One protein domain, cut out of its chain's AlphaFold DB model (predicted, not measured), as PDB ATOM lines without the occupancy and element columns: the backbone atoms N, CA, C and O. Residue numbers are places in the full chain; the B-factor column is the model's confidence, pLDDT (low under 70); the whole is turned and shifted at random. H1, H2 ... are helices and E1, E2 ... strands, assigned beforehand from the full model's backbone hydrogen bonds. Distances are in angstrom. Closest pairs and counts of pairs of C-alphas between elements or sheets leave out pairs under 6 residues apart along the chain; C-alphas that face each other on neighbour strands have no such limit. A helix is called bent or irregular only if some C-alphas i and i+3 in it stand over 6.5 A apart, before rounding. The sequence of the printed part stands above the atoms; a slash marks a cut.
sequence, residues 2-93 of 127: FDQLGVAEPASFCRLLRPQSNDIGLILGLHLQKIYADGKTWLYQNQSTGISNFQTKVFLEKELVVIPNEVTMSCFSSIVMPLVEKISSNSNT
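AT A GLANCE: This is residues 2 to 93 of the 127 residues of an uncharacterized protein of Algicoccus marinus (UniProt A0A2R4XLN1). Picture a loose, open frame: H1 is the bar through the middle, the long bent helix H4 crosses its beginning, and a small head of H2, the hairpin E1 and E2, and H3 lies toward its other end. Residues 2 to 21, with no named element, run out and fold back before H1, and residues 63 to 69 lead from H3 back to H4. The printed part has 92 residues, with H1, H2, E1, E2, H3, H4 along the chain, mostly helix; the two-stranded sheet is antiparallel. It is loose, with a radius of gyration of the C-alphas of 15.4 A and spans of 45 by 34 by 24 A.

HOW THE PARTS SIT: After residues 2 to 21, find H1 at residues 22 to 37 and, over a tight link, H2 at 40 to 44; they are close but not clearly touching, the closest C-alphas, Ile 35 and Thr 41, being 6.1 A apart. E1, residues 45 to 47, and E2, 52 to 54, form an antiparallel hairpin at 151 degrees; look for N 46 and O 53 at 2.9 A, within hydrogen-bond range. H3, residues 56 to 62, only just touches H2, with 3 pairs of C-alphas within 8 A, the closest being Tyr 44 and Phe 59 at 6.0 A. H4, residues 70 to 93, was assigned as one helix by its hydrogen bonds but is bent: C-alphas 79 and 82 are 6.5 A apart, and its arms H4a, 70 to 79, and H4b, 82 to 93, stand at a steep tilt of 38 degrees. H1 touches H4a with residues 23 to 26 alone, the closest C-alphas being Asp 23 and Ser 77 at 6.2 A; they run the same way at a steep tilt of 69.8 degrees, only just short of about perpendicular. H4b touches no helix. Every O i to N i+4 pair is within hydrogen-bond range in H1, H3 and H4a; H4b has 5 of 8, and H2 has 0 of 1 but 2 of 2 O i to N i+3 pairs.

IN THESE COORDINATES: Find C-alpha 22 at (186.699, 152.850, 130.807); from there H1 runs 22.4 A to C-alpha 37. H2 spans 8.0 A, E1 6.5 A, E2 6.7 A and H3 9.9 A. H4a spans 14.4 A, and H4b runs 16.9 A to C-alpha 93 at (179.910, 154.013, 107.830).

THE WHOLE: The two C-alphas farthest apart, Thr 49 and Val 71, are 47.4 A apart. The printed part has no cut and no long link between named elements. The model's pLDDT is under 70 at residues 2 to 6 and 90 to 92.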
ATOM      1  N   PHE A   2     182.612 155.283 124.402       52.38
ATOM      2  CA  PHE A   2     182.333 156.165 125.551       52.38
ATOM      3  C   PHE A   2     182.499 157.673 125.277       52.38
ATOM      4  O   PHE A   2     181.698 158.455 125.773       52.38
ATOM      5  N   ASP A   3     183.430 158.070 124.404       55.53
ATOM      6  CA  ASP A   3     183.681 159.493 124.092       55.53
ATOM      7  C   ASP A   3     182.952 160.007 122.836       55.53
ATOM      8  O   ASP A   3     183.021 161.184 122.493       55.53
ATOM      9  N   GLN A   4     182.240 159.133 122.115       55.56
ATOM     10  CA  GLN A   4     181.650 159.466 120.808       55.56
ATOM     11  C   GLN A   4     180.345 160.267 120.897       55.56
ATOM     12  O   GLN A   4     179.915 160.836 119.898       55.56
ATOM     13  N   LEU A   5     179.705 160.303 122.066       58.38
ATOM     14  CA  LEU A   5     178.386 160.919 122.244       58.38
ATOM     15  C   LEU A   5     178.452 162.376 122.729       58.38
ATOM     16  O   LEU A   5     177.410 163.012 122.869       58.38
ATOM     17  N   GLY A   6     179.649 162.921 122.976       67.75
ATOM     18  CA  GLY A   6     179.794 164.235 123.600       67.75
ATOM     19  C   GLY A   6     179.123 164.288 124.980       67.75
ATOM     20  O   GLY A   6     179.084 163.294 125.706       67.75
ATOM     21  N   VAL A   7     178.589 165.452 125.360       77.44
ATOM     22  CA  VAL A   7     177.805 165.588 126.597       77.44
ATOM     23  C   VAL A   7     176.433 164.945 126.387       77.44
ATOM     24  O   VAL A   7     175.586 165.491 125.686       77.44
ATOM     25  N   ALA A   8     176.220 163.777 126.994       78.56
ATOM     26  CA  ALA A   8     174.937 163.086 126.972       78.56
ATOM     27  C   ALA A   8     174.045 163.548 128.135       78.56
ATOM     28  O   ALA A   8     174.425 163.420 129.300       78.56
ATOM     29  N   GLU A   9     172.835 164.007 127.815       84.94
ATOM     30  CA  GLU A   9     171.785 164.306 128.791       84.94
ATOM     31  C   GLU A   9     170.651 163.279 128.653       84.94
ATOM     32  O   GLU A   9     170.086 163.132 127.564       84.94
ATOM     33  N   PRO A  10     170.314 162.516 129.711       86.19
ATOM     34  CA  PRO A  10     169.246 161.532 129.624       86.19
ATOM     35  C   PRO A  10     167.884 162.229 129.526       86.19
ATOM     36  O   PRO A  10     167.583 163.150 130.284       86.19
ATOM     37  N   ALA A  11     167.014 161.727 128.646       85.75
ATOM     38  CA  ALA A  11     165.594 162.071 128.685       85.75
ATOM     39  C   ALA A  11     164.980 161.700 130.054       85.75
ATOM     40  O   ALA A  11     165.533 160.891 130.801       85.75
ATOM     41  N   SER A  12     163.813 162.256 130.390       84.19
ATOM     42  CA  SER A  12     163.185 162.115 131.721       84.19
ATOM     43  C   SER A  12     162.981 160.660 132.185       84.19
ATOM     44  O   SER A  12     163.074 160.362 133.382       84.19
ATOM     45  N   PHE A  13     162.756 159.751 131.234       83.38
ATOM     46  CA  PHE A  13     162.561 158.311 131.427       83.38
ATOM     47  C   PHE A  13     163.862 157.488 131.386       83.38
ATOM     48  O   PHE A  13     163.829 156.271 131.555       83.38
ATOM     49  N   CYS A  14     165.014 158.131 131.196       87.38
ATOM     50  CA  CYS A  14     166.325 157.496 131.186       87.38
ATOM     51  C   CYS A  14     167.131 157.855 132.436       87.38
ATOM     52  O   CYS A  14     166.868 158.827 133.153       87.38
ATOM     53  N   ARG A  15     168.158 157.052 132.704       88.44
ATOM     54  CA  ARG A  15     169.179 157.338 133.712       88.44
ATOM     55  C   ARG A  15     170.547 157.163 133.080       88.44
ATOM     56  O   ARG A  15     170.765 156.214 132.334       88.44
ATOM     57  N   LEU A  16     171.449 158.088 133.387       88.88
ATOM     58  CA  LEU A  16     172.829 158.047 132.927       88.88
ATOM     59  C   LEU A  16     173.715 157.484 134.039       88.88
ATOM     60  O   LEU A  16     173.837 158.088 135.104       88.88
ATOM     61  N   LEU A  17     174.320 156.326 133.785       89.44
ATOM     62  CA  LEU A  17     175.316 155.717 134.664       89.44
ATOM     63  C   LEU A  17     176.712 156.184 134.239       89.44
ATOM     64  O   LEU A  17     177.025 156.176 133.051       89.44
ATOM     65  N   ARG A  18     177.542 156.588 135.206       89.25
ATOM     66  CA  ARG A  18     178.921 157.047 134.976       89.25
ATOM     67  C   ARG A  18     179.907 156.121 135.698       89.25
ATOM     68  O   ARG A  18     180.091 156.273 136.906       89.25
ATOM     69  N   PRO A  19     180.490 155.137 134.994       90.38
ATOM     70  CA  PRO A  19     181.562 154.301 135.527       90.38
ATOM     71  C   PRO A  19     182.776 155.136 135.944       90.38
ATOM     72  O   PRO A  19     183.023 156.200 135.382       90.38
ATOM     73  N   GLN A  20     183.562 154.633 136.898       90.44
ATOM     74  CA  GLN A  20     184.776 155.316 137.368       90.44
ATOM     75  C   GLN A  20     185.934 155.262 136.358       90.44
ATOM     76  O   GLN A  20     186.821 156.109 136.400       90.44
ATOM     77  N   SER A  21     185.938 154.273 135.461       90.62
ATOM     78  CA  SER A  21     186.953 154.100 134.421       90.62
ATOM     79  C   SER A  21     186.363 153.435 133.176       90.62
ATOM     80  O   SER A  21     185.289 152.827 133.235       90.62
ATOM     81  N   ASN A  22     187.086 153.511 132.055       88.44
ATOM     82  CA  ASN A  22     186.699 152.850 130.807       88.44
ATOM     83  C   ASN A  22     186.636 151.324 130.939       88.44
ATOM     84  O   ASN A  22     185.737 150.707 130.373       88.44
ATOM     85  N   ASP A  23     187.529 150.719 131.723       91.44
ATOM     86  CA  ASP A  23     187.536 149.270 131.946       91.44
ATOM     87  C   ASP A  23     186.295 148.807 132.715       91.44
ATOM     88  O   ASP A  23     185.609 147.867 132.311       91.44
ATOM     89  N   ILE A  24     185.943 149.529 133.785       92.69
ATOM     90  CA  ILE A  24     184.706 149.278 134.530       92.69
ATOM     91  C   ILE A  24     183.498 149.527 133.624       92.69
ATOM     92  O   ILE A  24     182.528 148.776 133.673       92.69
ATOM     93  N   GLY A  25     183.554 150.554 132.774       92.19
ATOM     94  CA  GLY A  25     182.506 150.848 131.801       92.19
ATOM     95  C   GLY A  25     182.306 149.735 130.777       92.19
ATOM     96  O   GLY A  25     181.162 149.393 130.477       92.19
ATOM     97  N   LEU A  26     183.388 149.129 130.287       92.88
ATOM     98  CA  LEU A  26     183.339 147.987 129.376       92.88
ATOM     99  C   LEU A  26     182.669 146.783 130.047       92.88
ATOM    100  O   LEU A  26     181.723 146.222 129.495       92.88
ATOM    101  N   ILE A  27     183.112 146.425 131.255       94.75
ATOM    102  CA  ILE A  27     182.537 145.313 132.024       94.75
ATOM    103  C   ILE A  27     181.060 145.574 132.329       94.75
ATOM    104  O   ILE A  27     180.221 144.709 132.084       94.75
ATOM    105  N   LEU A  28     180.722 146.772 132.814       94.81
ATOM    106  CA  LEU A  28     179.347 147.152 133.125       94.81
ATOM    107  C   LEU A  28     178.459 147.099 131.877       94.81
ATOM    108  O   LEU A  28     177.357 146.564 131.942       94.81
ATOM    109  N   GLY A  29     178.928 147.620 130.741       93.38
ATOM    110  CA  GLY A  29     178.186 147.599 129.483       93.38
ATOM    111  C   GLY A  29     177.861 146.178 129.023       93.38
ATOM    112  O   GLY A  29     176.705 145.879 128.722       93.38
ATOM    113  N   LEU A  30     178.854 145.284 129.042       94.44
ATOM    114  CA  LEU A  30     178.674 143.874 128.686       94.44
ATOM    115  C   LEU A  30     177.755 143.146 129.672       94.44
ATOM    116  O   LEU A  30     176.896 142.368 129.257       94.44
ATOM    117  N   HIS A  31     177.895 143.425 130.969       96.00
ATOM    118  CA  HIS A  31     177.024 142.873 132.004       96.00
ATOM    119  C   HIS A  31     175.568 143.272 131.771       96.00
ATOM    120  O   HIS A  31     174.704 142.402 131.707       96.00
ATOM    121  N   LEU A  32     175.303 144.569 131.569       95.56
ATOM    122  CA  LEU A  32     173.966 145.100 131.292       95.56
ATOM    123  C   LEU A  32     173.352 144.481 130.030       95.56
ATOM    124  O   LEU A  32     172.185 144.090 130.051       95.56
ATOM    125  N   GLN A  33     174.134 144.334 128.957       95.06
ATOM    126  CA  GLN A  33     173.694 143.651 127.736       95.06
ATOM    127  C   GLN A  33     173.322 142.189 128.002       95.06
ATOM    128  O   GLN A  33     172.274 141.730 127.547       95.06
ATOM    129  N   LYS A  34     174.142 141.466 128.772       96.50
ATOM    130  CA  LYS A  34     173.899 140.058 129.098       96.50
ATOM    131  C   LYS A  34     172.632 139.873 129.927       96.50
ATOM    132  O   LYS A  34     171.784 139.067 129.562       96.50
ATOM    133  N   ILE A  35     172.474 140.631 131.012       96.88
ATOM    134  CA  ILE A  35     171.304 140.497 131.894       96.88
ATOM    135  C   ILE A  35     170.008 140.956 131.220       96.88
ATOM    136  O   ILE A  35     168.930 140.488 131.587       96.88
ATOM    137  N   TYR A  36     170.101 141.857 130.240       96.12
ATOM    138  CA  TYR A  36     168.967 142.221 129.403       96.12
ATOM    139  C   TYR A  36     168.585 141.066 128.471       96.12
ATOM    140  O   TYR A  36     167.425 140.667 128.448       96.12
ATOM    141  N   ALA A  37     169.559 140.482 127.764       97.56
ATOM    142  CA  ALA A  37     169.333 139.341 126.875       97.56
ATOM    143  C   ALA A  37     168.767 138.115 127.614       97.56
ATOM    144  O   ALA A  37     167.931 137.398 127.074       97.56
ATOM    145  N   ASP A  38     169.169 137.912 128.868       97.12
ATOM    146  CA  ASP A  38     168.664 136.830 129.720       97.12
ATOM    147  C   ASP A  38     167.266 137.099 130.304       97.12
ATOM    148  O   ASP A  38     166.738 136.275 131.048       97.12
ATOM    149  N   GLY A  39     166.679 138.275 130.064       96.12
ATOM    150  CA  GLY A  39     165.406 138.672 130.668       96.12
ATOM    151  C   GLY A  39     165.496 139.011 132.163       96.12
ATOM    152  O   GLY A  39     164.489 139.321 132.799       96.12
ATOM    153  N   LYS A  40     166.693 139.021 132.763       95.88
ATOM    154  CA  LYS A  40     166.882 139.285 134.200       95.88
ATOM    155  C   LYS A  40     166.447 140.699 134.588       95.88
ATOM    156  O   LYS A  40     165.959 140.903 135.699       95.88
ATOM    157  N   THR A  41     166.548 141.680 133.685       94.56
ATOM    158  CA  THR A  41     166.129 143.060 133.993       94.56
ATOM    159  C   THR A  41     164.628 143.220 134.282       94.56
ATOM    160  O   THR A  41     164.222 144.243 134.829       94.56
ATOM    161  N   TRP A  42     163.805 142.211 133.984       93.50
ATOM    162  CA  TRP A  42     162.367 142.188 134.232       93.50
ATOM    163  C   TRP A  42     162.071 142.063 135.730       93.50
ATOM    164  O   TRP A  42     161.056 142.562 136.205       93.50
ATOM    165  N   LEU A  43     163.001 141.495 136.504       94.06
ATOM    166  CA  LEU A  43     162.907 141.408 137.963       94.06
ATOM    167  C   LEU A  43     162.943 142.782 138.648       94.06
ATOM    168  O   LEU A  43     162.508 142.919 139.790       94.06
ATOM    169  N   TYR A  44     163.458 143.804 137.961       94.88
ATOM    170  CA  TYR A  44     163.538 145.176 138.469       94.88
ATOM    171  C   TYR A  44     162.441 146.061 137.896       94.88
ATOM    172  O   TYR A  44     162.580 147.278 137.879       94.88
ATOM    173  N   GLN A  45     161.351 145.486 137.408       92.75
ATOM    174  CA  GLN A  45     160.233 146.245 136.872       92.75
ATOM    175  C   GLN A  45     159.065 146.273 137.859       92.75
ATOM    176  O   GLN A  45     158.858 145.328 138.616       92.75
ATOM    177  N   ASN A  46     158.324 147.378 137.892       88.31
ATOM    178  CA  ASN A  46     157.026 147.457 138.559       88.31
ATOM    179  C   ASN A  46     155.977 147.896 137.535       88.31
ATOM    180  O   ASN A  46     156.140 148.934 136.885       88.31
ATOM    181  N   GLN A  47     154.912 147.110 137.401       80.44
ATOM    182  CA  GLN A  47     153.813 147.392 136.491       80.44
ATOM    183  C   GLN A  47     152.610 147.887 137.293       80.44
ATOM    184  O   GLN A  47     151.991 147.133 138.036       80.44
ATOM    185  N   SER A  48     152.295 149.174 137.155       72.94
ATOM    186  CA  SER A  48     151.203 149.809 137.910       72.94
ATOM    187  C   SER A  48     150.052 150.273 137.013       72.94
ATOM    188  O   SER A  48     148.913 150.312 137.464       72.94
ATOM    189  N   THR A  49     150.326 150.616 135.745       71.94
ATOM    190  CA  THR A  49     149.359 151.281 134.842       71.94
ATOM    191  C   THR A  49     149.524 150.879 133.366       71.94
ATOM    192  O   THR A  49     149.362 151.696 132.465       71.94
ATOM    193  N   GLY A  50     149.906 149.628 133.086       79.19
ATOM    194  CA  GLY A  50     150.184 149.143 131.721       79.19
ATOM    195  C   GLY A  50     151.576 149.518 131.194       79.19
ATOM    196  O   GLY A  50     152.149 148.770 130.410       79.19
ATOM    197  N   ILE A  51     152.176 150.592 131.712       79.19
ATOM    198  CA  ILE A  51     153.586 150.936 131.501       79.19
ATOM    199  C   ILE A  51     154.418 150.353 132.644       79.19
ATOM    200  O   ILE A  51     154.110 150.541 133.826       79.19
ATOM    201  N   SER A  52     155.478 149.637 132.281       84.06
ATOM    202  CA  SER A  52     156.414 149.040 133.223       84.06
ATOM    203  C   SER A  52     157.551 150.013 133.545       84.06
ATOM    204  O   SER A  52     158.259 150.458 132.643       84.06
ATOM    205  N   ASN A  53     157.728 150.364 134.820       89.38
ATOM    206  CA  ASN A  53     158.795 151.266 135.262       89.38
ATOM    207  C   ASN A  53     159.988 150.482 135.812       89.38
ATOM    208  O   ASN A  53     159.819 149.588 136.644       89.38
ATOM    209  N   PHE A  54     161.205 150.868 135.415       92.56
ATOM    210  CA  PHE A  54     162.432 150.271 135.941       92.56
ATOM    211  C   PHE A  54     162.783 150.827 137.330       92.56
ATOM    212  O   PHE A  54     163.068 152.014 137.519       92.56
ATOM    213  N   GLN A  55     162.804 149.947 138.324       93.25
ATOM    214  CA  GLN A  55     163.080 150.223 139.728       93.25
ATOM    215  C   GLN A  55     164.587 150.401 139.962       93.25
ATOM    216  O   GLN A  55     165.254 149.552 140.550       93.25
ATOM    217  N   THR A  56     165.129 151.540 139.523       92.69
ATOM    218  CA  THR A  56     166.580 151.820 139.542       92.69
ATOM    219  C   THR A  56     167.207 151.665 140.933       92.69
ATOM    220  O   THR A  56     168.302 151.132 141.042       92.69
ATOM    221  N   LYS A  57     166.523 152.088 142.008       93.12
ATOM    222  CA  LYS A  57     167.042 151.933 143.381       93.12
ATOM    223  C   LYS A  57     167.235 150.461 143.751       93.12
ATOM    224  O   LYS A  57     168.317 150.072 144.163       93.12
ATOM    225  N   VAL A  58     166.215 149.642 143.492       94.88
ATOM    226  CA  VAL A  58     166.257 148.195 143.740       94.88
ATOM    227  C   VAL A  58     167.332 147.529 142.884       94.88
ATOM    228  O   VAL A  58     168.039 146.648 143.363       94.88
ATOM    229  N   PHE A  59     167.476 147.959 141.629       95.56
ATOM    230  CA  PHE A  59     168.536 147.483 140.746       95.56
ATOM    231  C   PHE A  59     169.930 147.785 141.310       95.56
ATOM    232  O   PHE A  59     170.729 146.867 141.442       95.56
ATOM    233  N   LEU A  60     170.203 149.034 141.699       94.19
ATOM    234  CA  LEU A  60     171.505 149.438 142.246       94.19
ATOM    235  C   LEU A  60     171.834 148.757 143.583       94.19
ATOM    236  O   LEU A  60     173.003 148.559 143.890       94.19
ATOM    237  N   GLU A  61     170.820 148.406 144.374       95.94
ATOM    238  CA  GLU A  61     170.996 147.692 145.643       95.94
ATOM    239  C   GLU A  61     171.248 146.190 145.458       95.94
ATOM    240  O   GLU A  61     171.964 145.586 146.256       95.94
ATOM    241  N   LYS A  62     170.629 145.564 144.448       95.81
ATOM    242  CA  LYS A  62     170.590 144.097 144.315       95.81
ATOM    243  C   LYS A  62     171.458 143.538 143.199       95.81
ATOM    244  O   LYS A  62     171.850 142.376 143.285       95.81
ATOM    245  N   GLU A  63     171.704 144.298 142.136       95.94
ATOM    246  CA  GLU A  63     172.512 143.819 141.022       95.94
ATOM    247  C   GLU A  63     173.991 144.081 141.277       95.94
ATOM    248  O   GLU A  63     174.447 145.222 141.320       95.94
ATOM    249  N   LEU A  64     174.747 142.995 141.416       94.44
ATOM    250  CA  LEU A  64     176.187 143.043 141.618       94.44
ATOM    251  C   LEU A  64     176.913 142.740 140.311       94.44
ATOM    252  O   LEU A  64     176.565 141.804 139.591       94.44
ATOM    253  N   VAL A  65     177.960 143.516 140.046       93.12
ATOM    254  CA  VAL A  65     178.869 143.321 138.916       93.12
ATOM    255  C   VAL A  65     180.211 142.866 139.467       93.12
ATOM    256  O   VAL A  65     180.746 143.468 140.398       93.12
ATOM    257  N   VAL A  66     180.756 141.788 138.908       91.75
ATOM    258  CA  VAL A  66     182.073 141.288 139.309       91.75
ATOM    259  C   VAL A  66     183.142 142.233 138.778       91.75
ATOM    260  O   VAL A  66     183.250 142.431 137.569       91.75
ATOM    261  N   ILE A  67     183.955 142.780 139.682       92.06
ATOM    262  CA  ILE A  67     185.138 143.566 139.333       92.06
ATOM    263  C   ILE A  67     186.373 142.678 139.542       92.06
ATOM    264  O   ILE A  67     186.687 142.335 140.685       92.06
ATOM    265  N   PRO A  68     187.044 142.238 138.463       92.75
ATOM    266  CA  PRO A  68     188.262 141.449 138.575       92.75
ATOM    267  C   PRO A  68     189.432 142.307 139.078       92.75
ATOM    268  O   PRO A  68     189.361 143.533 139.107       92.75
ATOM    269  N   ASN A  69     190.534 141.655 139.457       95.81
ATOM    270  CA  ASN A  69     191.772 142.372 139.770       95.81
ATOM    271  C   ASN A  69     192.318 143.114 138.532       95.81
ATOM    272  O   ASN A  69     191.972 142.788 137.395       95.81
ATOM    273  N   GLU A  70     193.208 144.080 138.762       93.31
ATOM    274  CA  GLU A  70     193.734 144.966 137.715       93.31
ATOM    275  C   GLU A  70     194.398 144.219 136.552       93.31
ATOM    276  O   GLU A  70     194.188 144.575 135.393       93.31
ATOM    277  N   VAL A  71     195.153 143.153 136.836       96.12
ATOM    278  CA  VAL A  71     195.864 142.376 135.808       96.12
ATOM    279  C   VAL A  71     194.872 141.683 134.876       96.12
ATOM    280  O   VAL A  71     194.974 141.789 133.654       96.12
ATOM    281  N   THR A  72     193.879 141.000 135.448       96.12
ATOM    282  CA  THR A  72     192.826 140.329 134.683       96.12
ATOM    283  C   THR A  72     191.983 141.338 133.911       96.12
ATOM    284  O   THR A  72     191.663 141.095 132.749       96.12
ATOM    285  N   MET A  73     191.651 142.475 134.529       94.56
ATOM    286  CA  MET A  73     190.877 143.542 133.899       94.56
ATOM    287  C   MET A  73     191.606 144.121 132.684       94.56
ATOM    288  O   MET A  73     191.029 144.191 131.605       94.56
ATOM    289  N   SER A  74     192.889 144.455 132.831       93.25
ATOM    290  CA  SER A  74     193.707 144.999 131.746       93.25
ATOM    291  C   SER A  74     193.844 144.012 130.583       93.25
ATOM    292  O   SER A  74     193.631 144.380 129.425       93.25
ATOM    293  N   CYS A  75     194.114 142.736 130.882       96.06
ATOM    294  CA  CYS A  75     194.193 141.684 129.870       96.06
ATOM    295  C   CYS A  75     192.865 141.539 129.112       96.06
ATOM    296  O   CYS A  75     192.844 141.573 127.880       96.06
ATOM    297  N   PHE A  76     191.747 141.470 129.837       95.75
ATOM    298  CA  PHE A  76     190.413 141.404 129.249       95.75
ATOM    299  C   PHE A  76     190.117 142.611 128.349       95.75
ATOM    300  O   PHE A  76     189.759 142.435 127.183       95.75
ATOM    301  N   SER A  77     190.322 143.830 128.852       94.00
ATOM    302  CA  SER A  77     190.084 145.063 128.098       94.00
ATOM    303  C   SER A  77     190.920 145.135 126.824       94.00
ATOM    304  O   SER A  77     190.392 145.516 125.782       94.00
ATOM    305  N   SER A  78     192.186 144.706 126.867       94.81
ATOM    306  CA  SER A  78     193.076 144.716 125.696       94.81
ATOM    307  C   SER A  78     192.570 143.847 124.539       94.81
ATOM    308  O   SER A  78     192.814 144.159 123.375       94.81
ATOM    309  N   ILE A  79     191.829 142.781 124.854       95.81
ATOM    310  CA  ILE A  79     191.263 141.853 123.872       95.81
ATOM    311  C   ILE A  79     189.889 142.336 123.403       95.81
ATOM    312  O   ILE A  79     189.577 142.282 122.215       95.81
ATOM    313  N   VAL A  80     189.046 142.790 124.332       95.06
ATOM    314  CA  VAL A  80     187.622 143.025 124.063       95.06
ATOM    315  C   VAL A  80     187.345 144.437 123.553       95.06
ATOM    316  O   VAL A  80     186.492 144.596 122.678       95.06
ATOM    317  N   MET A  81     188.073 145.456 124.023       91.88
ATOM    318  CA  MET A  81     187.858 146.842 123.590       91.88
ATOM    319  C   MET A  81     187.973 147.009 122.063       91.88
ATOM    320  O   MET A  81     187.039 147.565 121.480       91.88
ATOM    321  N   PRO A  82     188.994 146.454 121.370       91.75
ATOM    322  CA  PRO A  82     189.087 146.566 119.911       91.75
ATOM    323  C   PRO A  82     187.893 145.944 119.169       91.75
ATOM    324  O   PRO A  82     187.478 146.431 118.116       91.75
ATOM    325  N   LEU A  83     187.313 144.867 119.714       92.19
ATOM    326  CA  LEU A  83     186.132 144.222 119.133       92.19
ATOM    327  C   LEU A  83     184.899 145.118 119.270       92.19
ATOM    328  O   LEU A  83     184.169 145.317 118.299       92.19
ATOM    329  N   VAL A  84     184.693 145.694 120.456       88.81
ATOM    330  CA  VAL A  84     183.582 146.618 120.728       88.81
ATOM    331  C   VAL A  84     183.696 147.876 119.871       88.81
ATOM    332  O   VAL A  84     182.710 148.309 119.272       88.81
ATOM    333  N   GLU A  85     184.897 148.439 119.746       86.00
ATOM    334  CA  GLU A  85     185.153 149.592 118.884       86.00
ATOM    335  C   GLU A  85     184.807 149.287 117.429       86.00
ATOM    336  O   GLU A  85     184.052 150.043 116.815       86.00
ATOM    337  N   LYS A  86     185.256 148.139 116.909       86.44
ATOM    338  CA  LYS A  86     184.965 147.717 115.537       86.44
ATOM    339  C   LYS A  86     183.466 147.552 115.284       86.44
ATOM    340  O   LYS A  86     182.973 148.012 114.252       86.44
ATOM    341  N   ILE A  87     182.735 146.946 116.222       84.69
ATOM    342  CA  ILE A  87     181.271 146.814 116.145       84.69
ATOM    343  C   ILE A  87     180.622 148.202 116.086       84.69
ATOM    344  O   ILE A  87     179.785 148.448 115.221       84.69
ATOM    345  N   SER A  88     181.051 149.126 116.951       77.19
ATOM    346  CA  SER A  88     180.496 150.484 117.010       77.19
ATOM    347  C   SER A  88     180.823 151.347 115.786       77.19
ATOM    348  O   SER A  88     180.018 152.187 115.396       77.19
ATOM    349  N   SER A  89     181.982 151.143 115.150       73.56
ATOM    350  CA  SER A  89     182.367 151.892 113.950       73.56
ATOM    351  C   SER A  89     181.641 151.414 112.693       73.56
ATOM    352  O   SER A  89     181.398 152.202 111.783       73.56
ATOM    353  N   ASN A  90     181.290 150.126 112.632       68.56
ATOM    354  CA  ASN A  90     180.758 149.510 111.418       68.56
ATOM    355  C   ASN A  90     179.274 149.831 111.173       68.56
ATOM    356  O   ASN A  90     178.804 149.750 110.043       68.56
ATOM    357  N   SER A  91     178.525 150.204 112.212       63.16
ATOM    358  CA  SER A  91     177.083 150.449 112.111       63.16
ATOM    359  C   SER A  91     176.719 151.744 111.377       63.16
ATOM    360  O   SER A  91     175.612 151.837 110.855       63.16
ATOM    361  N   ASN A  92     177.632 152.716 111.265       69.69
ATOM    362  CA  ASN A  92     177.314 154.033 110.695       69.69
ATOM    363  C   ASN A  92     178.033 154.366 109.383       69.69
ATOM    364  O   ASN A  92     177.594 155.262 108.668       69.69
ATOM    365  N   THR A  93     179.113 153.672 109.022       76.81
ATOM    366  CA  THR A  93     179.910 154.013 107.830       76.81
ATOM    367  C   THR A  93     179.133 153.835 106.530       76.81
ATOM    368  O   THR A  93     179.115 154.750 105.710       76.81
TER     369      THR A  93